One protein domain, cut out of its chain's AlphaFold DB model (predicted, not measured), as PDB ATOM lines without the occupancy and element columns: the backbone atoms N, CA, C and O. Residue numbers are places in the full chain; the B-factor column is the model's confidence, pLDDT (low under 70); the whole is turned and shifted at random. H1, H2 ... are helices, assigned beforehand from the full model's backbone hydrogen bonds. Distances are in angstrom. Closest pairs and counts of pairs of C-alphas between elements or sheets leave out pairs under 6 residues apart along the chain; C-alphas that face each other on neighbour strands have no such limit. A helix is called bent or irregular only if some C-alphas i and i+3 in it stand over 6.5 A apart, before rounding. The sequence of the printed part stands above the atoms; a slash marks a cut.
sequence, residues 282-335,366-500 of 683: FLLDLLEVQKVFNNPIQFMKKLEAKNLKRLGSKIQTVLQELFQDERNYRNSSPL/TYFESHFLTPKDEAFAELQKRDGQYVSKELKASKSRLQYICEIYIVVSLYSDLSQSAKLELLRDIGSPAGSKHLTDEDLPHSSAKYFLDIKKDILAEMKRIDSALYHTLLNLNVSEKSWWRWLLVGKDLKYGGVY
ATOM      1  N   PHE A 282       8.060 -34.943 -21.550       88.81
ATOM      2  CA  PHE A 282       8.754 -35.200 -22.814       88.81
ATOM      3  C   PHE A 282       8.332 -34.205 -23.895       88.81
ATOM      4  O   PHE A 282       9.170 -33.617 -24.580       88.81
ATOM      5  N   LEU A 283       7.024 -33.967 -24.026       86.38
ATOM      6  CA  LEU A 283       6.491 -33.006 -24.993       86.38
ATOM      7  C   LEU A 283       6.909 -31.573 -24.651       86.38
ATOM      8  O   LEU A 283       7.219 -30.796 -25.554       86.38
ATOM      9  N   LEU A 284       6.958 -31.222 -23.364       87.44
ATOM     10  CA  LEU A 284       7.480 -29.935 -22.909       87.44
ATOM     11  C   LEU A 284       8.955 -29.760 -23.281       87.44
ATOM     12  O   LEU A 284       9.335 -28.709 -23.803       87.44
ATOM     13  N   ASP A 285       9.780 -30.779 -23.050       89.50
ATOM     14  CA  ASP A 285      11.194 -30.746 -23.411       89.50
ATOM     15  C   ASP A 285      11.389 -30.664 -24.928       89.50
ATOM     16  O   ASP A 285      12.184 -29.843 -25.390       89.50
ATOM     17  N   LEU A 286      10.610 -31.411 -25.715       88.69
ATOM     18  CA  LEU A 286      10.621 -31.338 -27.177       88.69
ATOM     19  C   LEU A 286      10.283 -29.923 -27.683       88.69
ATOM     20  O   LEU A 286      11.012 -29.367 -28.508       88.69
ATOM     21  N   LEU A 287       9.217 -29.307 -27.158       86.31
ATOM     22  CA  LEU A 287       8.808 -27.940 -27.511       86.31
ATOM     23  C   LEU A 287       9.846 -26.892 -27.084       86.31
ATOM     24  O   LEU A 287      10.064 -25.895 -27.775       86.31
ATOM     25  N   GLU A 288      10.526 -27.096 -25.956       87.69
ATOM     26  CA  GLU A 288      11.618 -26.213 -25.554       87.69
ATOM     27  C   GLU A 288      12.847 -26.345 -26.450       87.69
ATOM     28  O   GLU A 288      13.473 -25.331 -26.776       87.69
ATOM     29  N   VAL A 289      13.180 -27.561 -26.878       89.31
ATOM     30  CA  VAL A 289      14.296 -27.822 -27.790       89.31
ATOM     31  C   VAL A 289      14.063 -27.171 -29.162       89.31
ATOM     32  O   VAL A 289      15.012 -26.635 -29.738       89.31
ATOM     33  N   GLN A 290      12.814 -27.065 -29.635       85.75
ATOM     34  CA  GLN A 290      12.482 -26.335 -30.873       85.75
ATOM     35  C   GLN A 290      12.941 -24.867 -30.875       85.75
ATOM     36  O   GLN A 290      13.145 -24.281 -31.940       85.75
ATOM     37  N   LYS A 291      13.153 -24.245 -29.705       84.44
ATOM     38  CA  LYS A 291      13.733 -22.891 -29.621       84.44
ATOM     39  C   LYS A 291      15.119 -22.842 -30.261       84.44
ATOM     40  O   LYS A 291      15.439 -21.877 -30.952       84.44
ATOM     41  N   VAL A 292      15.913 -23.893 -30.057       86.81
ATOM     42  CA  VAL A 292      17.255 -24.036 -30.628       86.81
ATOM     43  C   VAL A 292      17.177 -24.284 -32.131       86.81
ATOM     44  O   VAL A 292      17.955 -23.700 -32.875       86.81
ATOM     45  N   PHE A 293      16.207 -25.081 -32.591       85.00
ATOM     46  CA  PHE A 293      16.012 -25.352 -34.021       85.00
ATOM     47  C   PHE A 293      15.650 -24.076 -34.791       85.00
ATOM     48  O   PHE A 293      16.170 -23.819 -35.873       85.00
ATOM     49  N   ASN A 294      14.806 -23.234 -34.192       79.56
ATOM     50  CA  ASN A 294      14.332 -21.993 -34.797       79.56
ATOM     51  C   ASN A 294      15.358 -20.849 -34.774       79.56
ATOM     52  O   ASN A 294      15.319 -19.975 -35.645       79.56
ATOM     53  N   ASN A 295      16.256 -20.820 -33.781       80.81
ATOM     54  CA  ASN A 295      17.305 -19.804 -33.683       80.81
ATOM     55  C   ASN A 295      18.581 -20.333 -32.995       80.81
ATOM     56  O   ASN A 295      18.860 -19.982 -31.844       80.81
ATOM     57  N   PRO A 296      19.405 -21.133 -33.695       84.19
ATOM     58  CA  PRO A 296      20.596 -21.730 -33.092       84.19
ATOM     59  C   PRO A 296      21.680 -20.688 -32.765       84.19
ATOM     60  O   PRO A 296      22.411 -20.822 -31.780       84.19
ATOM     61  N   ILE A 297      21.766 -19.607 -33.547       81.06
ATOM     62  CA  ILE A 297      22.797 -18.567 -33.398       81.06
ATOM     63  C   ILE A 297      22.609 -17.753 -32.116       81.06
ATOM     64  O   ILE A 297      23.595 -17.398 -31.470       81.06
ATOM     65  N   GLN A 298      21.366 -17.485 -31.697       81.62
ATOM     66  CA  GLN A 298      21.096 -16.759 -30.451       81.62
ATOM     67  C   GLN A 298      21.781 -17.416 -29.247       81.62
ATOM     68  O   GLN A 298      22.364 -16.715 -28.418       81.62
ATOM     69  N   PHE A 299      21.752 -18.747 -29.178       83.00
ATOM     70  CA  PHE A 299      22.291 -19.508 -28.053       83.00
ATOM     71  C   PHE A 299      23.820 -19.640 -28.056       83.00
ATOM     72  O   PHE A 299      24.381 -20.144 -27.086       83.00
ATOM     73  N   MET A 300      24.509 -19.152 -29.095       78.69
ATOM     74  CA  MET A 300      25.974 -19.044 -29.086       78.69
ATOM     75  C   MET A 300      26.485 -17.880 -28.234       78.69
ATOM     76  O   MET A 300      27.634 -17.898 -27.800       78.69
ATOM     77  N   LYS A 301      25.653 -16.862 -27.978       81.69
ATOM     78  CA  LYS A 301      26.061 -15.691 -27.195       81.69
ATOM     79  C   LYS A 301      26.454 -16.112 -25.781       81.69
ATOM     80  O   LYS A 301      25.739 -16.877 -25.136       81.69
ATOM     81  N   LYS A 302      27.525 -15.525 -25.238       77.75
ATOM     82  CA  LYS A 302      28.029 -15.838 -23.881       77.75
ATOM     83  C   LYS A 302      26.953 -15.780 -22.786       77.75
ATOM     84  O   LYS A 302      26.966 -16.603 -21.875       77.75
ATOM     85  N   LEU A 303      26.008 -14.841 -22.890       82.44
ATOM     86  CA  LEU A 303      24.891 -14.689 -21.946       82.44
ATOM     87  C   LEU A 303      23.919 -15.884 -21.958       82.44
ATOM     88  O   LEU A 303      23.315 -16.193 -20.935       82.44
ATOM     89  N   GLU A 304      23.810 -16.589 -23.084       84.56
ATOM     90  CA  GLU A 304      22.904 -17.724 -23.287       84.56
ATOM     91  C   GLU A 304      23.561 -19.084 -22.997       84.56
ATOM     92  O   GLU A 304      22.889 -20.112 -23.026       84.56
ATOM     93  N   ALA A 305      24.852 -19.126 -22.646       82.06
ATOM     94  CA  ALA A 305      25.593 -20.378 -22.456       82.06
ATOM     95  C   ALA A 305      24.966 -21.313 -21.398       82.06
ATOM     96  O   ALA A 305      24.967 -22.537 -21.558       82.06
ATOM     97  N   LYS A 306      24.390 -20.750 -20.324       85.50
ATOM     98  CA  LYS A 306      23.655 -21.529 -19.308       85.50
ATOM     99  C   LYS A 306      22.377 -22.147 -19.884       85.50
ATOM    100  O   LYS A 306      22.092 -23.314 -19.615       85.50
ATOM    101  N   ASN A 307      21.642 -21.383 -20.690       86.50
ATOM    102  CA  ASN A 307      20.420 -21.842 -21.343       86.50
ATOM    103  C   ASN A 307      20.724 -22.916 -22.386       86.50
ATOM    104  O   ASN A 307      20.038 -23.934 -22.409       86.50
ATOM    105  N   LEU A 308      21.793 -22.750 -23.170       87.12
ATOM    106  CA  LEU A 308      22.246 -23.757 -24.127       87.12
ATOM    107  C   LEU A 308      22.604 -25.076 -23.436       87.12
ATOM    108  O   LEU A 308      22.209 -26.131 -23.914       87.12
ATOM    109  N   LYS A 309      23.296 -25.037 -22.289       86.62
ATOM    110  CA  LYS A 309      23.617 -26.257 -21.532       86.62
ATOM    111  C   LYS A 309      22.354 -26.978 -21.049       86.62
ATOM    112  O   LYS A 309      22.271 -28.197 -21.168       86.62
ATOM    113  N   ARG A 310      21.368 -26.229 -20.539       90.19
ATOM    114  CA  ARG A 310      20.062 -26.774 -20.124       90.19
ATOM    115  C   ARG A 310      19.297 -27.378 -21.304       90.19
ATOM    116  O   ARG A 310      18.704 -28.441 -21.171       90.19
ATOM    117  N   LEU A 311      19.304 -26.712 -22.455       89.19
ATOM    118  CA  LEU A 311      18.667 -27.227 -23.669       89.19
ATOM    119  C   LEU A 311      19.412 -28.456 -24.203       89.19
ATOM    120  O   LEU A 311      18.769 -29.408 -24.613       89.19
ATOM    121  N   GLY A 312      20.742 -28.493 -24.101       89.56
ATOM    122  CA  GLY A 312      21.559 -29.662 -24.426       89.56
ATOM    123  C   GLY A 312      21.178 -30.903 -23.615       89.56
ATOM    124  O   GLY A 312      20.988 -31.965 -24.199       89.56
ATOM    125  N   SER A 313      20.970 -30.767 -22.298       90.06
ATOM    126  CA  SER A 313      20.491 -31.894 -21.484       90.06
ATOM    127  C   SER A 313      19.094 -32.362 -21.896       90.06
ATOM    128  O   SER A 313      18.857 -33.563 -21.951       90.06
ATOM    129  N   LYS A 314      18.196 -31.434 -22.252       92.50
ATOM    130  CA  LYS A 314      16.854 -31.774 -22.752       92.50
ATOM    131  C   LYS A 314      16.909 -32.479 -24.106       92.50
ATOM    132  O   LYS A 314      16.211 -33.465 -24.296       92.50
ATOM    133  N   ILE A 315      17.789 -32.036 -25.012       93.75
ATOM    134  CA  ILE A 315      18.051 -32.714 -26.293       93.75
ATOM    135  C   ILE A 315      18.429 -34.172 -26.045       93.75
ATOM    136  O   ILE A 315      17.899 -35.054 -26.709       93.75
ATOM    137  N   GLN A 316      19.323 -34.434 -25.090       92.38
ATOM    138  CA  GLN A 316      19.752 -35.793 -24.785       92.38
ATOM    139  C   GLN A 316      18.601 -36.661 -24.256       92.38
ATOM    140  O   GLN A 316      18.448 -37.787 -24.724       92.38
ATOM    141  N   THR A 317      17.781 -36.144 -23.335       92.50
ATOM    142  CA  THR A 317      16.599 -36.855 -22.818       92.50
ATOM    143  C   THR A 317      15.607 -37.167 -23.937       92.50
ATOM    144  O   THR A 317      15.258 -38.326 -24.149       92.50
ATOM    145  N   VAL A 318      15.231 -36.152 -24.721       93.31
ATOM    146  CA  VAL A 318      14.306 -36.291 -25.856       93.31
ATOM    147  C   VAL A 318      14.833 -37.316 -26.862       93.31
ATOM    148  O   VAL A 318      14.088 -38.168 -27.339       93.31
ATOM    149  N   LEU A 319      16.129 -37.279 -27.164       94.31
ATOM    150  CA  LEU A 319      16.753 -38.200 -28.106       94.31
ATOM    151  C   LEU A 319      16.714 -39.656 -27.618       94.31
ATOM    152  O   LEU A 319      16.469 -40.563 -28.415       94.31
ATOM    153  N   GLN A 320      16.947 -39.891 -26.325       93.38
ATOM    154  CA  GLN A 320      16.890 -41.233 -25.740       93.38
ATOM    155  C   GLN A 320      15.486 -41.833 -25.843       93.38
ATOM    156  O   GLN A 320      15.354 -42.995 -26.233       93.38
ATOM    157  N   GLU A 321      14.452 -41.042 -25.558       92.94
ATOM    158  CA  GLU A 321      13.060 -41.480 -25.690       92.94
ATOM    159  C   GLU A 321      12.688 -41.755 -27.154       92.94
ATOM    160  O   GLU A 321      12.172 -42.829 -27.465       92.94
ATOM    161  N   LEU A 322      13.067 -40.864 -28.080       94.00
ATOM    162  CA  LEU A 322      12.839 -41.065 -29.517       94.00
ATOM    163  C   LEU A 322      13.502 -42.347 -30.042       94.00
ATOM    164  O   LEU A 322      12.893 -43.080 -30.825       94.00
ATOM    165  N   PHE A 323      14.735 -42.650 -29.619       94.50
ATOM    166  CA  PHE A 323      15.402 -43.897 -29.999       94.50
ATOM    167  C   PHE A 323      14.747 -45.124 -29.389       94.50
ATOM    168  O   PHE A 323      14.662 -46.153 -30.061       94.50
ATOM    169  N   GLN A 324      14.283 -45.042 -28.144       93.19
ATOM    170  CA  GLN A 324      13.603 -46.161 -27.511       93.19
ATOM    171  C   GLN A 324      12.300 -46.497 -28.246       93.19
ATOM    172  O   GLN A 324      12.076 -47.660 -28.595       93.19
ATOM    173  N   ASP A 325      11.495 -45.486 -28.562       91.69
ATOM    174  CA  ASP A 325      10.253 -45.651 -29.315       91.69
ATOM    175  C   ASP A 325      10.495 -46.152 -30.735       91.69
ATOM    176  O   ASP A 325       9.773 -47.024 -31.228       91.69
ATOM    177  N   GLU A 326      11.542 -45.663 -31.399       92.44
ATOM    178  CA  GLU A 326      11.867 -46.118 -32.743       92.44
ATOM    179  C   GLU A 326      12.398 -47.555 -32.757       92.44
ATOM    180  O   GLU A 326      11.993 -48.339 -33.613       92.44
ATOM    181  N   ARG A 327      13.218 -47.962 -31.781       90.94
ATOM    182  CA  ARG A 327      13.623 -49.369 -31.627       90.94
ATOM    183  C   ARG A 327      12.413 -50.267 -31.380       90.94
ATOM    184  O   ARG A 327      12.279 -51.297 -32.038       90.94
ATOM    185  N   ASN A 328      11.511 -49.862 -30.487       91.19
ATOM    186  CA  ASN A 328      10.267 -50.586 -30.222       91.19
ATOM    187  C   ASN A 328       9.433 -50.737 -31.505       91.19
ATOM    188  O   ASN A 328       8.953 -51.831 -31.816       91.19
ATOM    189  N   TYR A 329       9.324 -49.666 -32.293       90.75
ATOM    190  CA  TYR A 329       8.634 -49.685 -33.578       90.75
ATOM    191  C   TYR A 329       9.311 -50.621 -34.588       90.75
ATOM    192  O   TYR A 329       8.632 -51.467 -35.168       90.75
ATOM    193  N   ARG A 330      10.636 -50.552 -34.764       88.56
ATOM    194  CA  ARG A 330      11.372 -51.407 -35.716       88.56
ATOM    195  C   ARG A 330      11.394 -52.878 -35.334       88.56
ATOM    196  O   ARG A 330      11.380 -53.719 -36.228       88.56
ATOM    197  N   ASN A 331      11.331 -53.191 -34.043       87.06
ATOM    198  CA  ASN A 331      11.127 -54.562 -33.580       87.06
ATOM    199  C   ASN A 331       9.765 -55.116 -34.028       87.06
ATOM    200  O   ASN A 331       9.657 -56.296 -34.350       87.06
ATOM    201  N   SER A 332       8.727 -54.274 -34.077       87.69
ATOM    202  CA  SER A 332       7.392 -54.669 -34.554       87.69
ATOM    203  C   SER A 332       7.243 -54.626 -36.081       87.69
ATOM    204  O   SER A 332       6.470 -55.390 -36.651       87.69
ATOM    205  N   SER A 333       7.973 -53.727 -36.744       84.38
ATOM    206  CA  SER A 333       7.887 -53.430 -38.176       84.38
ATOM    207  C   SER A 333       9.300 -53.317 -38.769       84.38
ATOM    208  O   SER A 333       9.811 -52.202 -38.934       84.38
ATOM    209  N   PRO A 334       9.963 -54.452 -39.070       80.81
ATOM    210  CA  PRO A 334      11.322 -54.443 -39.595       80.81
ATOM    211  C   PRO A 334      11.379 -53.757 -40.964       80.81
ATOM    212  O   PRO A 334      10.442 -53.838 -41.765       80.81
ATOM    213  N   LEU A 335      12.490 -53.069 -41.237       78.25
ATOM    214  CA  LEU A 335      12.725 -52.427 -42.529       78.25
ATOM    215  C   LEU A 335      12.685 -53.465 -43.653       78.25
ATOM    216  O   LEU A 335      13.274 -54.541 -43.555       78.25
ATOM    217  N   THR A 366       3.911 -27.275 -38.878       68.19
ATOM    218  CA  THR A 366       2.796 -27.656 -38.008       68.19
ATOM    219  C   THR A 366       2.064 -26.402 -37.541       68.19
ATOM    220  O   THR A 366       2.615 -25.631 -36.753       68.19
ATOM    221  N   TYR A 367       0.828 -26.200 -38.004       72.25
ATOM    222  CA  TYR A 367      -0.026 -25.101 -37.552       72.25
ATOM    223  C   TYR A 367      -0.849 -25.541 -36.339       72.25
ATOM    224  O   TYR A 367      -1.670 -26.449 -36.431       72.25
ATOM    225  N   PHE A 368      -0.631 -24.882 -35.205       77.94
ATOM    226  CA  PHE A 368      -1.447 -25.021 -34.003       77.94
ATOM    227  C   PHE A 368      -2.609 -24.031 -34.006       77.94
ATOM    228  O   PHE A 368      -2.409 -22.821 -34.146       77.94
ATOM    229  N   GLU A 369      -3.822 -24.543 -33.816       78.69
ATOM    230  CA  GLU A 369      -5.046 -23.737 -33.844       78.69
ATOM    231  C   GLU A 369      -5.058 -22.708 -32.707       78.69
ATOM    232  O   GLU A 369      -5.507 -21.573 -32.887       78.69
ATOM    233  N   SER A 370      -4.486 -23.060 -31.549       77.31
ATOM    234  CA  SER A 370      -4.383 -22.154 -30.401       77.31
ATOM    235  C   SER A 370      -3.580 -20.884 -30.685       77.31
ATOM    236  O   SER A 370      -3.767 -19.892 -29.984       77.31
ATOM    237  N   HIS A 371      -2.722 -20.864 -31.712       76.19
ATOM    238  CA  HIS A 371      -1.931 -19.681 -32.052       76.19
ATOM    239  C   HIS A 371      -2.785 -18.513 -32.573       76.19
ATOM    240  O   HIS A 371      -2.385 -17.354 -32.454       76.19
ATOM    241  N   PHE A 372      -3.957 -18.807 -33.143       74.00
ATOM    242  CA  PHE A 372      -4.842 -17.802 -33.734       74.00
ATOM    243  C   PHE A 372      -5.808 -17.168 -32.725       74.00
ATOM    244  O   PHE A 372      -6.414 -16.141 -33.033       74.00
ATOM    245  N   LEU A 373      -5.931 -17.736 -31.522       74.88
ATOM    246  CA  LEU A 373      -6.734 -17.173 -30.438       74.88
ATOM    247  C   LEU A 373      -5.875 -16.395 -29.445       74.88
ATOM    248  O   LEU A 373      -4.688 -16.664 -29.252       74.88
ATOM    249  N   THR A 374      -6.490 -15.424 -28.774       74.44
ATOM    250  CA  THR A 374      -5.811 -14.729 -27.686       74.44
ATOM    251  C   THR A 374      -5.895 -15.546 -26.394       74.44
ATOM    252  O   THR A 374      -6.905 -16.197 -26.136       74.44
ATOM    253  N   PRO A 375      -4.888 -15.473 -25.500       73.50
ATOM    254  CA  PRO A 375      -4.900 -16.206 -24.227       73.50
ATOM    255  C   PRO A 375      -6.054 -15.845 -23.275       73.50
ATOM    256  O   PRO A 375      -6.178 -16.444 -22.212       73.50
ATOM    257  N   LYS A 376      -6.840 -14.814 -23.610       72.00
ATOM    258  CA  LYS A 376      -8.003 -14.353 -22.845       72.00
ATOM    259  C   LYS A 376      -9.300 -15.051 -23.266       72.00
ATOM    260  O   LYS A 376     -10.295 -14.904 -22.564       72.00
ATOM    261  N   ASP A 377      -9.289 -15.779 -24.381       79.38
ATOM    262  CA  ASP A 377     -10.466 -16.458 -24.914       79.38
ATOM    263  C   ASP A 377     -10.715 -17.776 -24.164       79.38
ATOM    264  O   ASP A 377      -9.796 -18.565 -23.949       79.38
ATOM    265  N   GLU A 378     -11.968 -18.056 -23.791       77.44
ATOM    266  CA  GLU A 378     -12.336 -19.266 -23.028       77.44
ATOM    267  C   GLU A 378     -12.002 -20.565 -23.790       77.44
ATOM    268  O   GLU A 378     -11.584 -21.558 -23.194       77.44
ATOM    269  N   ALA A 379     -12.090 -20.533 -25.124       81.62
ATOM    270  CA  ALA A 379     -11.761 -21.658 -26.003       81.62
ATOM    271  C   ALA A 379     -10.247 -21.929 -26.134       81.62
ATOM    272  O   ALA A 379      -9.853 -23.007 -26.583       81.62
ATOM    273  N   PHE A 380      -9.382 -20.990 -25.730       83.50
ATOM    274  CA  PHE A 380      -7.927 -21.112 -25.881       83.50
ATOM    275  C   PHE A 380      -7.371 -22.335 -25.140       83.50
ATOM    276  O   PHE A 380      -6.576 -23.097 -25.694       83.50
ATOM    277  N   ALA A 381      -7.826 -22.565 -23.905       81.00
ATOM    278  CA  ALA A 381      -7.368 -23.687 -23.087       81.00
ATOM    279  C   ALA A 381      -7.773 -25.049 -23.677       81.00
ATOM    280  O   ALA A 381      -7.010 -26.017 -23.608       81.00
ATOM    281  N   GLU A 382      -8.960 -25.132 -24.285       84.94
ATOM    282  CA  GLU A 382      -9.416 -26.350 -24.954       84.94
ATOM    283  C   GLU A 382      -8.624 -26.626 -26.233       84.94
ATOM    284  O   GLU A 382      -8.200 -27.765 -26.447       84.94
ATOM    285  N   LEU A 383      -8.369 -25.598 -27.050       84.75
ATOM    286  CA  LEU A 383      -7.565 -25.736 -28.266       84.75
ATOM    287  C   LEU A 383      -6.115 -26.109 -27.957       84.75
ATOM    288  O   LEU A 383      -5.592 -27.026 -28.578       84.75
ATOM    289  N   GLN A 384      -5.493 -25.522 -26.932       84.81
ATOM    290  CA  GLN A 384      -4.146 -25.931 -26.520       84.81
ATOM    291  C   GLN A 384      -4.066 -27.403 -26.111       84.81
ATOM    292  O   GLN A 384      -3.085 -28.089 -26.406       84.81
ATOM    293  N   LYS A 385      -5.110 -27.919 -25.452       85.38
ATOM    294  CA  LYS A 385      -5.187 -29.342 -25.116       85.38
ATOM    295  C   LYS A 385      -5.302 -30.205 -26.375       85.38
ATOM    296  O   LYS A 385      -4.670 -31.260 -26.427       85.38
ATOM    297  N   ARG A 386      -6.086 -29.780 -27.374       86.44
ATOM    298  CA  ARG A 386      -6.194 -30.478 -28.668       86.44
ATOM    299  C   ARG A 386      -4.869 -30.463 -29.424       86.44
ATOM    300  O   ARG A 386      -4.439 -31.518 -29.874       86.44
ATOM    301  N   ASP A 387      -4.190 -29.321 -29.466       86.88
ATOM    302  CA  ASP A 387      -2.868 -29.181 -30.079       86.88
ATOM    303  C   ASP A 387      -1.842 -30.109 -29.406       86.88
ATOM    304  O   ASP A 387      -1.121 -30.844 -30.079       86.88
ATOM    305  N   GLY A 388      -1.829 -30.185 -28.069       86.06
ATOM    306  CA  GLY A 388      -0.976 -31.131 -27.337       86.06
ATOM    307  C   GLY A 388      -1.282 -32.603 -27.656       86.06
ATOM    308  O   GLY A 388      -0.368 -33.412 -27.829       86.06
ATOM    309  N   GLN A 389      -2.564 -32.962 -27.787       88.06
ATOM    310  CA  GLN A 389      -2.978 -34.308 -28.208       88.06
ATOM    311  C   GLN A 389      -2.580 -34.613 -29.656       88.06
ATOM    312  O   GLN A 389      -2.205 -35.747 -29.962       88.06
ATOM    313  N   TYR A 390      -2.638 -33.613 -30.533       88.00
ATOM    314  CA  TYR A 390      -2.209 -33.724 -31.918       88.00
ATOM    315  C   TYR A 390      -0.707 -34.018 -32.013       88.00
ATOM    316  O   TYR A 390      -0.334 -35.010 -32.636       88.00
ATOM    317  N   VAL A 391       0.144 -33.255 -31.313       86.25
ATOM    318  CA  VAL A 391       1.603 -33.504 -31.280       86.25
ATOM    319  C   VAL A 391       1.914 -34.901 -30.738       86.25
ATOM    320  O   VAL A 391       2.707 -35.637 -31.324       86.25
ATOM    321  N   SER A 392       1.246 -35.309 -29.655       87.31
ATOM    322  CA  SER A 392       1.401 -36.657 -29.092       87.31
ATOM    323  C   SER A 392       1.040 -37.752 -30.104       87.31
ATOM    324  O   SER A 392       1.708 -38.783 -30.186       87.31
ATOM    325  N   LYS A 393      -0.011 -37.541 -30.906       89.25
ATOM    326  CA  LYS A 393      -0.422 -38.479 -31.957       89.25
ATOM    327  C   LYS A 393       0.576 -38.512 -33.115       89.25
ATOM    328  O   LYS A 393       0.892 -39.604 -33.581       89.25
ATOM    329  N   GLU A 394       1.080 -37.359 -33.545       87.38
ATOM    330  CA  GLU A 394       2.102 -37.239 -34.592       87.38
ATOM    331  C   GLU A 394       3.377 -38.012 -34.233       87.38
ATOM    332  O   GLU A 394       3.878 -38.797 -35.037       87.38
ATOM    333  N   LEU A 395       3.852 -37.909 -32.989       87.12
ATOM    334  CA  LEU A 395       5.050 -38.623 -32.526       87.12
ATOM    335  C   LEU A 395       4.903 -40.152 -32.490       87.12
ATOM    336  O   LEU A 395       5.905 -40.873 -32.477       87.12
ATOM    337  N   LYS A 396       3.679 -40.690 -32.548       87.19
ATOM    338  CA  LYS A 396       3.474 -42.139 -32.718       87.19
ATOM    339  C   LYS A 396       3.892 -42.616 -34.108       87.19
ATOM    340  O   LYS A 396       4.227 -43.795 -34.265       87.19
ATOM    341  N   ALA A 397       3.931 -41.736 -35.107       89.94
ATOM    342  CA  ALA A 397       4.428 -42.066 -36.432       89.94
ATOM    343  C   ALA A 397       5.967 -42.096 -36.460       89.94
ATOM    344  O   ALA A 397       6.639 -41.152 -36.053       89.94
ATOM    345  N   SER A 398       6.538 -43.169 -37.020       89.19
ATOM    346  CA  SER A 398       7.998 -43.312 -37.191       89.19
ATOM    347  C   SER A 398       8.605 -42.184 -38.027       89.19
ATOM    348  O   SER A 398       9.666 -41.672 -37.689       89.19
ATOM    349  N   LYS A 399       7.902 -41.722 -39.069       89.19
ATOM    350  CA  LYS A 399       8.373 -40.613 -39.913       89.19
ATOM    351  C   LYS A 399       8.603 -39.334 -39.107       89.19
ATOM    352  O   LYS A 399       9.668 -38.741 -39.235       89.19
ATOM    353  N   SER A 400       7.648 -38.958 -38.257       89.38
ATOM    354  CA  SER A 400       7.737 -37.751 -37.432       89.38
ATOM    355  C   SER A 400       8.877 -37.874 -36.412       89.38
ATOM    356  O   SER A 400       9.672 -36.951 -36.271       89.38
ATOM    357  N   ARG A 401       9.070 -39.049 -35.785       91.50
ATOM    358  CA  ARG A 401      10.235 -39.294 -34.906       91.50
ATOM    359  C   ARG A 401      11.572 -39.174 -35.637       91.50
ATOM    360  O   ARG A 401      12.486 -38.522 -35.137       91.50
ATOM    361  N   LEU A 402      11.696 -39.781 -36.820       91.62
ATOM    362  CA  LEU A 402      12.914 -39.701 -37.631       91.62
ATOM    363  C   LEU A 402      13.202 -38.269 -38.096       91.62
ATOM    364  O   LEU A 402      14.367 -37.879 -38.138       91.62
ATOM    365  N   GLN A 403      12.167 -37.477 -38.391       90.88
ATOM    366  CA  GLN A 403      12.317 -36.056 -38.697       90.88
ATOM    367  C   GLN A 403      12.934 -35.299 -37.512       90.88
ATOM    368  O   GLN A 403      13.947 -34.629 -37.700       90.88
ATOM    369  N   TYR A 404      12.411 -35.472 -36.293       91.12
ATOM    370  CA  TYR A 404      12.992 -34.844 -35.100       91.12
ATOM    371  C   TYR A 404      14.436 -35.287 -34.841       91.12
ATOM    372  O   TYR A 404      15.280 -34.461 -34.501       91.12
ATOM    373  N   ILE A 405      14.759 -36.566 -35.050       93.56
ATOM    374  CA  ILE A 405      16.143 -37.059 -34.948       93.56
ATOM    375  C   ILE A 405      17.050 -36.345 -35.967       93.56
ATOM    376  O   ILE A 405      18.166 -35.955 -35.620       93.56
ATOM    377  N   CYS A 406      16.580 -36.133 -37.200       92.94
ATOM    378  CA  CYS A 406      17.326 -35.395 -38.223       92.94
ATOM    379  C   CYS A 406      17.499 -33.911 -37.858       92.94
ATOM    380  O   CYS A 406      18.596 -33.377 -38.004       92.94
ATOM    381  N   GLU A 407      16.456 -33.252 -37.346       90.44
ATOM    382  CA  GLU A 407      16.520 -31.856 -36.881       90.44
ATOM    383  C   GLU A 407      17.534 -31.689 -35.739       90.44
ATOM    384  O   GLU A 407      18.402 -30.810 -35.798       90.44
ATOM    385  N   ILE A 408      17.496 -32.586 -34.741       93.62
ATOM    386  CA  ILE A 408      18.487 -32.640 -33.658       93.62
ATOM    387  C   ILE A 408      19.888 -32.825 -34.244       93.62
ATOM    388  O   ILE A 408      20.809 -32.100 -33.875       93.62
ATOM    389  N   TYR A 409      20.062 -33.771 -35.168       93.56
ATOM    390  CA  TYR A 409      21.361 -34.064 -35.764       93.56
ATOM    391  C   TYR A 409      21.973 -32.856 -36.485       93.56
ATOM    392  O   TYR A 409      23.160 -32.585 -36.298       93.56
ATOM    393  N   ILE A 410      21.182 -32.115 -37.267       91.06
ATOM    394  CA  ILE A 410      21.639 -30.911 -37.980       91.06
ATOM    395  C   ILE A 410      22.119 -29.852 -36.978       91.06
ATOM    396  O   ILE A 410      23.212 -29.305 -37.110       91.06
ATOM    397  N   VAL A 411      21.336 -29.598 -35.931       90.00
ATOM    398  CA  VAL A 411      21.628 -28.559 -34.930       90.00
ATOM    399  C   VAL A 411      22.830 -28.928 -34.060       90.00
ATOM    400  O   VAL A 411      23.690 -28.093 -33.781       90.00
ATOM    401  N   VAL A 412      22.927 -30.189 -33.650       91.81
ATOM    402  CA  VAL A 412      24.070 -30.703 -32.889       91.81
ATOM    403  C   VAL A 412      25.338 -30.692 -33.747       91.81
ATOM    404  O   VAL A 412      26.404 -30.325 -33.249       91.81
ATOM    405  N   SER A 413      25.229 -31.029 -35.038       89.62
ATOM    406  CA  SER A 413      26.342 -30.935 -35.990       89.62
ATOM    407  C   SER A 413      26.844 -29.501 -36.103       89.62
ATOM    408  O   SER A 413      28.030 -29.272 -35.865       89.62
ATOM    409  N   LEU A 414      25.934 -28.541 -36.288       87.25
ATOM    410  CA  LEU A 414      26.249 -27.116 -36.296       87.25
ATOM    411  C   LEU A 414      27.031 -26.699 -35.035       87.25
ATOM    412  O   LEU A 414      28.120 -26.143 -35.149       87.25
ATOM    413  N   TYR A 415      26.550 -27.009 -33.823       88.00
ATOM    414  CA  TYR A 415      27.271 -26.646 -32.588       88.00
ATOM    415  C   TYR A 415      28.617 -27.354 -32.415       88.00
ATOM    416  O   TYR A 415      29.531 -26.774 -31.823       88.00
ATOM    417  N   SER A 416      28.752 -28.587 -32.907       87.69
ATOM    418  CA  SER A 416      30.030 -29.305 -32.883       87.69
ATOM    419  C   SER A 416      31.065 -28.659 -33.814       87.69
ATOM    420  O   SER A 416      32.233 -28.506 -33.439       87.69
ATOM    421  N   ASP A 417      30.613 -28.193 -34.981       82.06
ATOM    422  CA  ASP A 417      31.455 -27.620 -36.031       82.06
ATOM    423  C   ASP A 417      31.792 -26.135 -35.759       82.06
ATOM    424  O   ASP A 417      32.794 -25.613 -36.242       82.06
ATOM    425  N   LEU A 418      31.032 -25.467 -34.881       80.94
ATOM    426  CA  LEU A 418      31.266 -24.090 -34.419       80.94
ATOM    427  C   LEU A 418      32.306 -23.949 -33.291       80.94
ATOM    428  O   LEU A 418      32.472 -22.863 -32.728       80.94
ATOM    429  N   SER A 419      33.017 -25.019 -32.936       83.12
ATOM    430  CA  SER A 419      34.154 -24.926 -32.014       83.12
ATOM    431  C   SER A 419      35.366 -24.276 -32.683       83.12
ATOM    432  O   SER A 419      35.596 -24.459 -33.876       83.12
ATOM    433  N   GLN A 420      36.197 -23.567 -31.914       81.12
ATOM    434  CA  GLN A 420      37.390 -22.902 -32.454       81.12
ATOM    435  C   GLN A 420      38.317 -23.882 -33.200       81.12
ATOM    436  O   GLN A 420      38.827 -23.569 -34.273       81.12
ATOM    437  N   SER A 421      38.500 -25.094 -32.667       81.25
ATOM    438  CA  SER A 421      39.299 -26.144 -33.310       81.25
ATOM    439  C   SER A 421      38.685 -26.631 -34.620       81.25
ATOM    440  O   SER A 421      39.408 -26.763 -35.603       81.25
ATOM    441  N   ALA A 422      37.368 -26.864 -34.653       81.25
ATOM    442  CA  ALA A 422      36.680 -27.340 -35.850       81.25
ATOM    443  C   ALA A 422      36.622 -26.263 -36.941       81.25
ATOM    444  O   ALA A 422      36.819 -26.578 -38.108       81.25
ATOM    445  N   LYS A 423      36.456 -24.986 -36.574       83.38
ATOM    446  CA  LYS A 423      36.551 -23.858 -37.514       83.38
ATOM    447  C   LYS A 423      37.937 -23.772 -38.152       83.38
ATOM    448  O   LYS A 423      38.039 -23.618 -39.366       83.38
ATOM    449  N   LEU A 424      39.004 -23.882 -37.358       81.94
ATOM    450  CA  LEU A 424      40.379 -23.868 -37.872       81.94
ATOM    451  C   LEU A 424      40.671 -25.079 -38.762       81.94
ATOM    452  O   LEU A 424      41.307 -24.934 -39.804       81.94
ATOM    453  N   GLU A 425      40.193 -26.260 -38.371       83.88
ATOM    454  CA  GLU A 425      40.287 -27.473 -39.180       83.88
ATOM    455  C   GLU A 425      39.522 -27.328 -40.497       83.88
ATOM    456  O   GLU A 425      40.098 -27.586 -41.546       83.88
ATOM    457  N   LEU A 426      38.289 -26.819 -40.471       81.94
ATOM    458  CA  LEU A 426      37.506 -26.540 -41.671       81.94
ATOM    459  C   LEU A 426      38.250 -25.571 -42.594       81.94
ATOM    460  O   LEU A 426      38.427 -25.880 -43.764       81.94
ATOM    461  N   LEU A 427      38.734 -24.434 -42.079       80.69
ATOM    462  CA  LEU A 427      39.477 -23.438 -42.864       80.69
ATOM    463  C   LEU A 427      40.757 -24.015 -43.490       80.69
ATOM    464  O   LEU A 427      41.099 -23.674 -44.624       80.69
ATOM    465  N   ARG A 428      41.445 -24.909 -42.770       82.19
ATOM    466  CA  ARG A 428      42.613 -25.638 -43.276       82.19
ATOM    467  C   ARG A 428      42.217 -26.630 -44.369       82.19
ATOM    468  O   ARG A 428      42.841 -26.642 -45.426       82.19
ATOM    469  N   ASP A 429      41.187 -27.433 -44.131       79.25
ATOM    470  CA  ASP A 429      40.725 -28.485 -45.040       79.25
ATOM    471  C   ASP A 429      40.174 -27.902 -46.353       79.25
ATOM    472  O   ASP A 429      40.357 -28.485 -47.422       79.25
ATOM    473  N   ILE A 430      39.540 -26.726 -46.297       74.44
ATOM    474  CA  ILE A 430      39.047 -26.010 -47.483       74.44
ATOM    475  C   ILE A 430      40.128 -25.180 -48.191       74.44
ATOM    476  O   ILE A 430      39.823 -24.582 -49.221       74.44
ATOM    477  N   GLY A 431      41.358 -25.127 -47.660       69.94
ATOM    478  CA  GLY A 431      42.492 -24.380 -48.222       69.94
ATOM    479  C   GLY A 431      42.308 -22.861 -48.223       69.94
ATOM    480  O   GLY A 431      42.723 -22.188 -49.165       69.94
ATOM    481  N   SER A 432      41.660 -22.315 -47.194       72.75
ATOM    482  CA  SER A 432      41.393 -20.879 -47.104       72.75
ATOM    483  C   SER A 432      42.689 -20.061 -46.947       72.75
ATOM    484  O   SER A 432      43.597 -20.501 -46.235       72.75
ATOM    485  N   PRO A 433      42.795 -18.854 -47.546       72.25
ATOM    486  CA  PRO A 433      43.919 -17.951 -47.309       72.25
ATOM    487  C   PRO A 433      44.136 -17.652 -45.818       72.25
ATOM    488  O   PRO A 433      43.187 -17.579 -45.032       72.25
ATOM    489  N   ALA A 434      45.393 -17.432 -45.424       64.81
ATOM    490  CA  ALA A 434      45.729 -17.064 -44.053       64.81
ATOM    491  C   ALA A 434      45.038 -15.737 -43.671       64.81
ATOM    492  O   ALA A 434      45.314 -14.700 -44.267       64.81
ATOM    493  N   GLY A 435      44.130 -15.783 -42.688       64.81
ATOM    494  CA  GLY A 435      43.356 -14.625 -42.216       64.81
ATOM    495  C   GLY A 435      41.865 -14.635 -42.578       64.81
ATOM    496  O   GLY A 435      41.133 -13.762 -42.110       64.81
ATOM    497  N   SER A 436      41.386 -15.612 -43.356       69.44
ATOM    498  CA  SER A 436      39.949 -15.791 -43.592       69.44
ATOM    499  C   SER A 436      39.212 -16.115 -42.291       69.44
ATOM    500  O   SER A 436      39.596 -17.025 -41.555       69.44
ATOM    501  N   LYS A 437      38.138 -15.373 -42.014       69.25
ATOM    502  CA  LYS A 437      37.275 -15.604 -40.853       69.25
ATOM    503  C   LYS A 437      36.147 -16.568 -41.205       69.25
ATOM    504  O   LYS A 437      35.643 -16.563 -42.326       69.25
ATOM    505  N   HIS A 438      35.740 -17.372 -40.228       73.12
ATOM    506  CA  HIS A 438      34.494 -18.128 -40.306       73.12
ATOM    507  C   HIS A 438      33.293 -17.164 -40.315       73.12
ATOM    508  O   HIS A 438      33.411 -16.029 -39.863       73.12
ATOM    509  N   LEU A 439      32.121 -17.622 -40.771       67.88
ATOM    510  CA  LEU A 439      30.891 -16.812 -40.837       67.88
ATOM    511  C   LEU A 439      30.473 -16.220 -39.473       67.88
ATOM    512  O   LEU A 439      29.773 -15.214 -39.405       67.88
ATOM    513  N   THR A 440      30.885 -16.862 -38.382       70.75
ATOM    514  CA  THR A 440      30.533 -16.500 -37.008       70.75
ATOM    515  C   THR A 440      31.795 -16.269 -36.186       70.75
ATOM    516  O   THR A 440      32.617 -17.175 -36.032       70.75
ATOM    517  N   ASP A 441      31.921 -15.067 -35.619       68.88
ATOM    518  CA  ASP A 441      33.014 -14.711 -34.702       68.88
ATOM    519  C   ASP A 441      32.829 -15.334 -33.302       68.88
ATOM    520  O   ASP A 441      33.788 -15.480 -32.550       68.88
ATOM    521  N   GLU A 442      31.601 -15.720 -32.939       73.50
ATOM    522  CA  GLU A 442      31.294 -16.354 -31.651       73.50
ATOM    523  C   GLU A 442      31.728 -17.828 -31.650       73.50
ATOM    524  O   GLU A 442      31.354 -18.600 -32.540       73.50
ATOM    525  N   ASP A 443      32.491 -18.223 -30.631       77.31
ATOM    526  CA  ASP A 443      32.986 -19.587 -30.436       77.31
ATOM    527  C   ASP A 443      32.296 -20.267 -29.255       77.31
ATOM    528  O   ASP A 443      32.108 -19.685 -28.182       77.31
ATOM    529  N   LEU A 444      31.981 -21.552 -29.430       80.44
ATOM    530  CA  LEU A 444      31.461 -22.371 -28.344       80.44
ATOM    531  C   LEU A 444      32.601 -22.852 -27.425       80.44
ATOM    532  O   LEU A 444      33.626 -23.322 -27.930       80.44
ATOM    533  N   PRO A 445      32.437 -22.823 -26.084       79.75
ATOM    534  CA  PRO A 445      33.414 -23.412 -25.173       79.75
ATOM    535  C   PRO A 445      33.684 -24.883 -25.507       79.75
ATOM    536  O   PRO A 445      32.753 -25.645 -25.779       79.75
ATOM    537  N   HIS A 446      34.949 -25.307 -25.425       77.69
ATOM    538  CA  HIS A 446      35.366 -26.645 -25.859       77.69
ATOM    539  C   HIS A 446      34.603 -27.783 -25.154       77.69
ATOM    540  O   HIS A 446      34.276 -28.790 -25.784       77.69
ATOM    541  N   SER A 447      34.256 -27.613 -23.874       80.62
ATOM    542  CA  SER A 447      33.457 -28.581 -23.111       80.62
ATOM    543  C   SER A 447      32.042 -28.761 -23.670       80.62
ATOM    544  O   SER A 447      31.584 -29.894 -23.804       80.62
ATOM    545  N   SER A 448      31.370 -27.669 -24.045       82.75
ATOM    546  CA  SER A 448      30.050 -27.709 -24.684       82.75
ATOM    547  C   SER A 448      30.128 -28.311 -26.086       82.75
ATOM    548  O   SER A 448      29.300 -29.142 -26.441       82.75
ATOM    549  N   ALA A 449      31.150 -27.953 -26.867       84.88
ATOM    550  CA  ALA A 449      31.348 -28.521 -28.200       84.88
ATOM    551  C   ALA A 449      31.588 -30.038 -28.158       84.88
ATOM    552  O   ALA A 449      31.010 -30.774 -28.953       84.88
ATOM    553  N   LYS A 450      32.394 -30.518 -27.200       86.19
ATOM    554  CA  LYS A 450      32.618 -31.954 -26.991       86.19
ATOM    555  C   LYS A 450      31.323 -32.675 -26.620       86.19
ATOM    556  O   LYS A 450      31.045 -33.728 -27.174       86.19
ATOM    557  N   TYR A 451      30.515 -32.078 -25.746       88.31
ATOM    558  CA  TYR A 451      29.216 -32.629 -25.368       88.31
ATOM    559  C   TYR A 451      28.288 -32.819 -26.581       88.31
ATOM    560  O   TYR A 451      27.735 -33.900 -26.770       88.31
ATOM    561  N   PHE A 452      28.174 -31.815 -27.455       90.56
ATOM    562  CA  PHE A 452      27.403 -31.949 -28.696       90.56
ATOM    563  C   PHE A 452      28.034 -32.946 -29.681       90.56
ATOM    564  O   PHE A 452      27.321 -33.712 -30.323       90.56
ATOM    565  N   LEU A 453      29.364 -33.014 -29.764       90.69
ATOM    566  CA  LEU A 453      30.050 -34.016 -30.583       90.69
ATOM    567  C   LEU A 453      29.733 -35.453 -30.136       90.69
ATOM    568  O   LEU A 453      29.585 -36.335 -30.982       90.69
ATOM    569  N   ASP A 454      29.628 -35.693 -28.830       92.19
ATOM    570  CA  ASP A 454      29.277 -37.007 -28.291       92.19
ATOM    571  C   ASP A 454      27.829 -37.373 -28.673       92.19
ATOM    572  O   ASP A 454      27.608 -38.443 -29.239       92.19
ATOM    573  N   ILE A 455      26.878 -36.435 -28.554       92.62
ATOM    574  CA  ILE A 455      25.494 -36.622 -29.038       92.62
ATOM    575  C   ILE A 455      25.467 -36.934 -30.547       92.62
ATOM    576  O   ILE A 455      24.768 -37.850 -30.979       92.62
ATOM    577  N   LYS A 456      26.252 -36.221 -31.370       93.44
ATOM    578  CA  LYS A 456      26.355 -36.469 -32.825       93.44
ATOM    579  C   LYS A 456      26.794 -37.905 -33.124       93.44
ATOM    580  O   LYS A 456      26.245 -38.548 -34.021       93.44
ATOM    581  N   LYS A 457      27.786 -38.413 -32.387       92.88
ATOM    582  CA  LYS A 457      28.288 -39.789 -32.541       92.88
ATOM    583  C   LYS A 457      27.257 -40.820 -32.100       92.88
ATOM    584  O   LYS A 457      27.091 -41.817 -32.802       92.88
ATOM    585  N   ASP A 458      26.556 -40.558 -31.001       93.00
ATOM    586  CA  ASP A 458      25.495 -41.430 -30.498       93.00
ATOM    587  C   ASP A 458      24.365 -41.567 -31.525       93.00
ATOM    588  O   ASP A 458      23.944 -42.685 -31.824       93.00
ATOM    589  N   ILE A 459      23.952 -40.462 -32.162       93.69
ATOM    590  CA  ILE A 459      22.947 -40.495 -33.235       93.69
ATOM    591  C   ILE A 459      23.399 -41.393 -34.384       93.69
ATOM    592  O   ILE A 459      22.654 -42.269 -34.818       93.69
ATOM    593  N   LEU A 460      24.627 -41.217 -34.874       93.19
ATOM    594  CA  LEU A 460      25.148 -42.023 -35.978       93.19
ATOM    595  C   LEU A 460      25.258 -43.511 -35.614       93.19
ATOM    596  O   LEU A 460      24.944 -44.371 -36.439       93.19
ATOM    597  N   ALA A 461      25.683 -43.826 -34.388       92.88
ATOM    598  CA  ALA A 461      25.782 -45.200 -33.908       92.88
ATOM    599  C   ALA A 461      24.408 -45.881 -33.822       92.88
ATOM    600  O   ALA A 461      24.270 -47.040 -34.223       92.88
ATOM    601  N   GLU A 462      23.391 -45.160 -33.351       91.88
ATOM    602  CA  GLU A 462      22.024 -45.666 -33.246       91.88
ATOM    603  C   GLU A 462      21.322 -45.767 -34.598       91.88
ATOM    604  O   GLU A 462      20.726 -46.800 -34.904       91.88
ATOM    605  N   MET A 463      21.474 -44.770 -35.471       91.19
ATOM    606  CA  MET A 463      20.933 -44.834 -36.831       91.19
ATOM    607  C   MET A 463      21.527 -45.995 -37.620       91.19
ATOM    608  O   MET A 463      20.790 -46.686 -38.309       91.19
ATOM    609  N   LYS A 464      22.817 -46.313 -37.450       89.94
ATOM    610  CA  LYS A 464      23.418 -47.495 -38.086       89.94
ATOM    611  C   LYS A 464      22.704 -48.804 -37.711       89.94
ATOM    612  O   LYS A 464      22.683 -49.732 -38.517       89.94
ATOM    613  N   ARG A 465      22.146 -48.893 -36.498       87.62
ATOM    614  CA  ARG A 465      21.400 -50.067 -36.010       87.62
ATOM    615  C   ARG A 465      19.936 -50.050 -36.445       87.62
ATOM    616  O   ARG A 465      19.396 -51.103 -36.766       87.62
ATOM    617  N   ILE A 466      19.307 -48.878 -36.421       87.44
ATOM    618  CA  ILE A 466      17.874 -48.697 -36.682       87.44
ATOM    619  C   ILE A 466      17.586 -48.651 -38.188       87.44
ATOM    620  O   ILE A 466      16.693 -49.354 -38.648       87.44
ATOM    621  N   ASP A 467      18.327 -47.836 -38.944       87.06
ATOM    622  CA  ASP A 467      18.149 -47.602 -40.380       87.06
ATOM    623  C   ASP A 467      19.494 -47.271 -41.058       87.06
ATOM    624  O   ASP A 467      19.977 -46.133 -41.066       87.06
ATOM    625  N   SER A 468      20.098 -48.288 -41.679       86.25
ATOM    626  CA  SER A 468      21.381 -48.140 -42.374       86.25
ATOM    627  C   SER A 468      21.317 -47.170 -43.557       86.25
ATOM    628  O   SER A 468      22.334 -46.555 -43.879       86.25
ATOM    629  N   ALA A 469      20.168 -47.028 -44.225       86.94
ATOM    630  CA  ALA A 469      20.041 -46.118 -45.358       86.94
ATOM    631  C   ALA A 469      20.056 -44.667 -44.871       86.94
ATOM    632  O   ALA A 469      20.811 -43.848 -45.396       86.94
ATOM    633  N   LEU A 470      19.298 -44.369 -43.811       88.69
ATOM    634  CA  LEU A 470      19.310 -43.048 -43.187       88.69
ATOM    635  C   LEU A 470      20.697 -42.696 -42.634       88.69
ATOM    636  O   LEU A 470      21.167 -41.579 -42.840       88.69
ATOM    637  N   TYR A 471      21.394 -43.652 -42.016       91.31
ATOM    638  CA  TYR A 471      22.779 -43.471 -41.573       91.31
ATOM    639  C   TYR A 471      23.708 -43.001 -42.705       91.31
ATOM    640  O   TYR A 471      24.442 -42.023 -42.536       91.31
ATOM    641  N   HIS A 472      23.662 -43.653 -43.871       88.06
ATOM    642  CA  HIS A 472      24.467 -43.242 -45.025       88.06
ATOM    643  C   HIS A 472      24.079 -41.851 -45.536       88.06
ATOM    644  O   HIS A 472      24.959 -41.059 -45.872       88.06
ATOM    645  N   THR A 473      22.787 -41.521 -45.537       90.94
ATOM    646  CA  THR A 473      22.305 -40.183 -45.902       90.94
ATOM    647  C   THR A 473      22.849 -39.108 -44.960       90.94
ATOM    648  O   THR A 473      23.352 -38.095 -45.437       90.94
ATOM    649  N   LEU A 474      22.830 -39.331 -43.641       91.06
ATOM    650  CA  LEU A 474      23.360 -38.381 -42.650       91.06
ATOM    651  C   LEU A 474      24.880 -38.189 -42.764       91.06
ATOM    652  O   LEU A 474      25.385 -37.082 -42.571       91.06
ATOM    653  N   LEU A 475      25.621 -39.250 -43.098       88.94
ATOM    654  CA  LEU A 475      27.054 -39.144 -43.375       88.94
ATOM    655  C   LEU A 475      27.332 -38.325 -44.637       88.94
ATOM    656  O   LEU A 475      28.189 -37.442 -44.615       88.94
ATOM    657  N   ASN A 476      26.600 -38.601 -45.718       89.12
ATOM    658  CA  ASN A 476      26.739 -37.868 -46.971       89.12
ATOM    659  C   ASN A 476      26.362 -36.394 -46.799       89.12
ATOM    660  O   ASN A 476      27.058 -35.537 -47.336       89.12
ATOM    661  N   LEU A 477      25.341 -36.094 -45.987       89.06
ATOM    662  CA  LEU A 477      24.942 -34.726 -45.662       89.06
ATOM    663  C   LEU A 477      26.115 -33.918 -45.092       89.06
ATOM    664  O   LEU A 477      26.392 -32.838 -45.601       89.06
ATOM    665  N   ASN A 478      26.868 -34.460 -44.127       83.88
ATOM    666  CA  ASN A 478      28.040 -33.767 -43.568       83.88
ATOM    667  C   ASN A 478      29.125 -33.491 -44.623       83.88
ATOM    668  O   ASN A 478      29.792 -32.458 -44.583       83.88
ATOM    669  N   VAL A 479      29.354 -34.430 -45.549       84.62
ATOM    670  CA  VAL A 479      30.363 -34.271 -46.613       84.62
ATOM    671  C   VAL A 479      29.926 -33.191 -47.606       84.62
ATOM    672  O   VAL A 479      30.723 -32.324 -47.984       84.62
ATOM    673  N   SER A 480      28.652 -33.210 -47.994       85.81
ATOM    674  CA  SER A 480      28.045 -32.180 -48.837       85.81
ATOM    675  C   SER A 480      28.069 -30.812 -48.158       85.81
ATOM    676  O   SER A 480      28.412 -29.827 -48.804       85.81
ATOM    677  N   GLU A 481      27.804 -30.746 -46.853       82.62
ATOM    678  CA  GLU A 481      27.842 -29.506 -46.081       82.62
ATOM    679  C   GLU A 481      29.258 -28.909 -46.037       82.62
ATOM    680  O   GLU A 481      29.439 -27.724 -46.302       82.62
ATOM    681  N   LYS A 482      30.301 -29.723 -45.824       78.00
ATOM    682  CA  LYS A 482      31.696 -29.252 -45.936       78.00
ATOM    683  C   LYS A 482      32.012 -28.681 -47.321       78.00
ATOM    684  O   LYS A 482      32.704 -27.670 -47.432       78.00
ATOM    685  N   SER A 483      31.503 -29.317 -48.375       78.69
ATOM    686  CA  SER A 483      31.674 -28.843 -49.757       78.69
ATOM    687  C   SER A 483      30.945 -27.518 -49.993       78.69
ATOM    688  O   SER A 483      31.473 -26.627 -50.655       78.69
ATOM    689  N   TRP A 484      29.766 -27.364 -49.391       80.31
ATOM    690  CA  TRP A 484      29.008 -26.119 -49.386       80.31
ATOM    691  C   TRP A 484      29.761 -24.991 -48.670       80.31
ATOM    692  O   TRP A 484      29.935 -23.910 -49.232       80.31
ATOM    693  N   TRP A 485      30.294 -25.254 -47.473       78.06
ATOM    694  CA  TRP A 485      31.113 -24.292 -46.727       78.06
ATOM    695  C   TRP A 485      32.379 -23.888 -47.484       78.06
ATOM    696  O   TRP A 485      32.753 -22.715 -47.482       78.06
ATOM    697  N   ARG A 486      33.018 -24.835 -48.181       76.12
ATOM    698  CA  ARG A 486      34.169 -24.561 -49.048       76.12
ATOM    699  C   ARG A 486      33.819 -23.578 -50.158       76.12
ATOM    700  O   ARG A 486      34.539 -22.597 -50.346       76.12
ATOM    701  N   TRP A 487      32.724 -23.825 -50.872       77.31
ATOM    702  CA  TRP A 487      32.248 -22.906 -51.901       77.31
ATOM    703  C   TRP A 487      31.975 -21.515 -51.328       77.31
ATOM    704  O   TRP A 487      32.429 -20.513 -51.878       77.31
ATOM    705  N   LEU A 488      31.275 -21.459 -50.200       76.25
ATOM    706  CA  LEU A 488      30.852 -20.208 -49.599       76.25
ATOM    707  C   LEU A 488      32.031 -19.337 -49.136       76.25
ATOM    708  O   LEU A 488      32.047 -18.138 -49.407       76.25
ATOM    709  N   LEU A 489      33.001 -19.928 -48.430       74.75
ATOM    710  CA  LEU A 489      34.104 -19.194 -47.800       74.75
ATOM    711  C   LEU A 489      35.253 -18.891 -48.770       74.75
ATOM    712  O   LEU A 489      35.889 -17.846 -48.654       74.75
ATOM    713  N   VAL A 490      35.537 -19.798 -49.709       72.19
ATOM    714  CA  VAL A 490      36.700 -19.688 -50.609       72.19
ATOM    715  C   VAL A 490      36.289 -19.239 -52.011       72.19
ATOM    716  O   VAL A 490      37.046 -18.529 -52.671       72.19
ATOM    717  N   GLY A 491      35.102 -19.634 -52.489       66.88
ATOM    718  CA  GLY A 491      34.559 -19.245 -53.800       66.88
ATOM    719  C   GLY A 491      35.371 -19.709 -55.015       66.88
ATOM    720  O   GLY A 491      35.007 -19.396 -56.146       66.88
ATOM    721  N   LYS A 492      36.468 -20.441 -54.802       65.88
ATOM    722  CA  LYS A 492      37.410 -20.870 -55.836       65.88
ATOM    723  C   LYS A 492      37.741 -22.344 -55.682       65.88
ATOM    724  O   LYS A 492      37.877 -22.841 -54.561       65.88
ATOM    725  N   ASP A 493      37.916 -23.036 -56.802       65.12
ATOM    726  CA  ASP A 493      38.533 -24.353 -56.764       65.12
ATOM    727  C   ASP A 493      40.053 -24.213 -56.621       65.12
ATOM    728  O   ASP A 493      40.723 -23.547 -57.409       65.12
ATOM    729  N   LEU A 494      40.604 -24.880 -55.610       62.28
ATOM    730  CA  LEU A 494      42.033 -24.906 -55.306       62.28
ATOM    731  C   LEU A 494      42.838 -25.599 -56.409       62.28
ATOM    732  O   LEU A 494      44.026 -25.328 -56.552       62.28
ATOM    733  N   LYS A 495      42.207 -26.511 -57.161       63.81
ATOM    734  CA  LYS A 495      42.875 -27.280 -58.219       63.81
ATOM    735  C   LYS A 495      43.045 -26.491 -59.514       63.81
ATOM    736  O   LYS A 495      44.076 -26.626 -60.162       63.81
ATOM    737  N   TYR A 496      42.057 -25.672 -59.875       60.47
ATOM    738  CA  TYR A 496      42.001 -24.998 -61.179       60.47
ATOM    739  C   TYR A 496      42.060 -23.467 -61.084       60.47
ATOM    740  O   TYR A 496      42.109 -22.792 -62.106       60.47
ATOM    741  N   GLY A 497      42.035 -22.890 -59.875       57.62
ATOM    742  CA  GLY A 497      42.100 -21.441 -59.640       57.62
ATOM    743  C   GLY A 497      40.853 -20.652 -60.072       57.62
ATOM    744  O   GLY A 497      40.763 -19.457 -59.783       57.62
ATOM    745  N   GLY A 498      39.901 -21.307 -60.743       59.78
ATOM    746  CA  GLY A 498      38.633 -20.745 -61.199       59.78
ATOM    747  C   GLY A 498      37.533 -20.755 -60.137       59.78
ATOM    748  O   GLY A 498      37.723 -21.221 -59.013       59.78
ATOM    749  N   VAL A 499      36.366 -20.231 -60.513       61.88
ATOM    750  CA  VAL A 499      35.131 -20.257 -59.713       61.88
ATOM    751  C   VAL A 499      34.749 -21.713 -59.408       61.88
ATOM    752  O   VAL A 499      34.809 -22.560 -60.302       61.88
ATOM    753  N   TYR A 500      34.398 -22.012 -58.150       62.72
ATOM    754  CA  TYR A 500      34.170 -23.388 -57.669       62.72
ATOM    755  C   TYR A 500      33.050 -24.112 -58.435       62.72
ATOM    756  O   TYR A 500      33.177 -25.292 -58.738       62.72
TER     757      TYR A 500
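This is residues 282 to 335 and 366 to 500 of the 683 residues of an uncharacterized protein of Lodderomyces elongisporus (strain ATCC 11503 / CBS 2605 / JCM 1781 / NBRC 1676 / NRRL YB-4239) (UniProt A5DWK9). Three long helices, H2, H5 and H7, make a loose bundle, with H2 and H7 side by side and H5 packed on both; H8 folds back from the end of H7 as the second leg of a helical hairpin, and H1 packs on H2 and H5. H3 and H4 lie beyond the bundle at one end of the longest axis, while H6 and the tail after H8 lie toward the other end. The printed part has 189 residues with eight named helices, H1 to H8 in chain order, and no named strand; its class is all helix. It is only just loose, close to compact, with a radius of gyration of the C-alphas of 19.7 A and spans of 63 by 45 by 33 A.

H1, residues 282 to 294, begins with C-alpha 282 at (8.754, -35.200, -22.814). H2, residues 302 to 332, is 45.3 A long; it has a kink of 28 degrees near residue 309 and is irregular, with C-alphas 303 and 306 7.4 A apart. H3 is residues 369 to 372, and H4 is residues 380 to 395, 22.8 A. H5, residues 398 to 417, is 28.2 A long and begins with C-alpha 398 at (7.998, -43.312, -37.191). H6 is residues 420 to 429. H7, residues 446 to 466, is 30.2 A long, and H8, residues 468 to 490, is 33.3 A, with C-alpha 490 at (36.700, -19.688, -50.609).

H2, H5 and H7 form an up and down bundle, each running against the one before it. H5 touches H7, closest at the C-alphas of Ser 416 and Ala 449, 4.9 A, at a shallow tilt of 32 degrees, only just short of steep. H2 touches H7 at a shallow tilt of 11 degrees, the same way; their closest C-alphas, Arg 327 and Ile 466, are 6.6 A apart. H1 touches H2 at a steep tilt of 57 degrees, closest at Asp 285 and Lys 314, C-alphas 5.8 A apart. H7 and H8 are a hairpin, closest at the C-alphas of Met 463 and Tyr 471, 5.3 A. H3 touches H4, with the C-alphas of Ser 370 and Leu 383 5.2 A apart. H6 is close to but not clearly touching H8, 7.7 A between the C-alphas of Leu 426 and Lys 482. In H4, H5, H6 and H8 every O i to N i+4 pair is within hydrogen-bond range; in H1 7 of 9, in H2 25 of 27 and in H7 16 of 17 are, and H3 is too short for such a pair.

The C-alphas farthest apart, those of Glu 378 and Tyr 496, are 66.6 A apart. Residues 336 to 365 are not printed; C-alphas 335 and 366 are 27.1 A apart across the cut. The link from H6 to H7, 16 residues, is long. Mean pLDDT of the printed part is 83.4; 18 residues are under 70, among them 434 to 437 and 491 to 500.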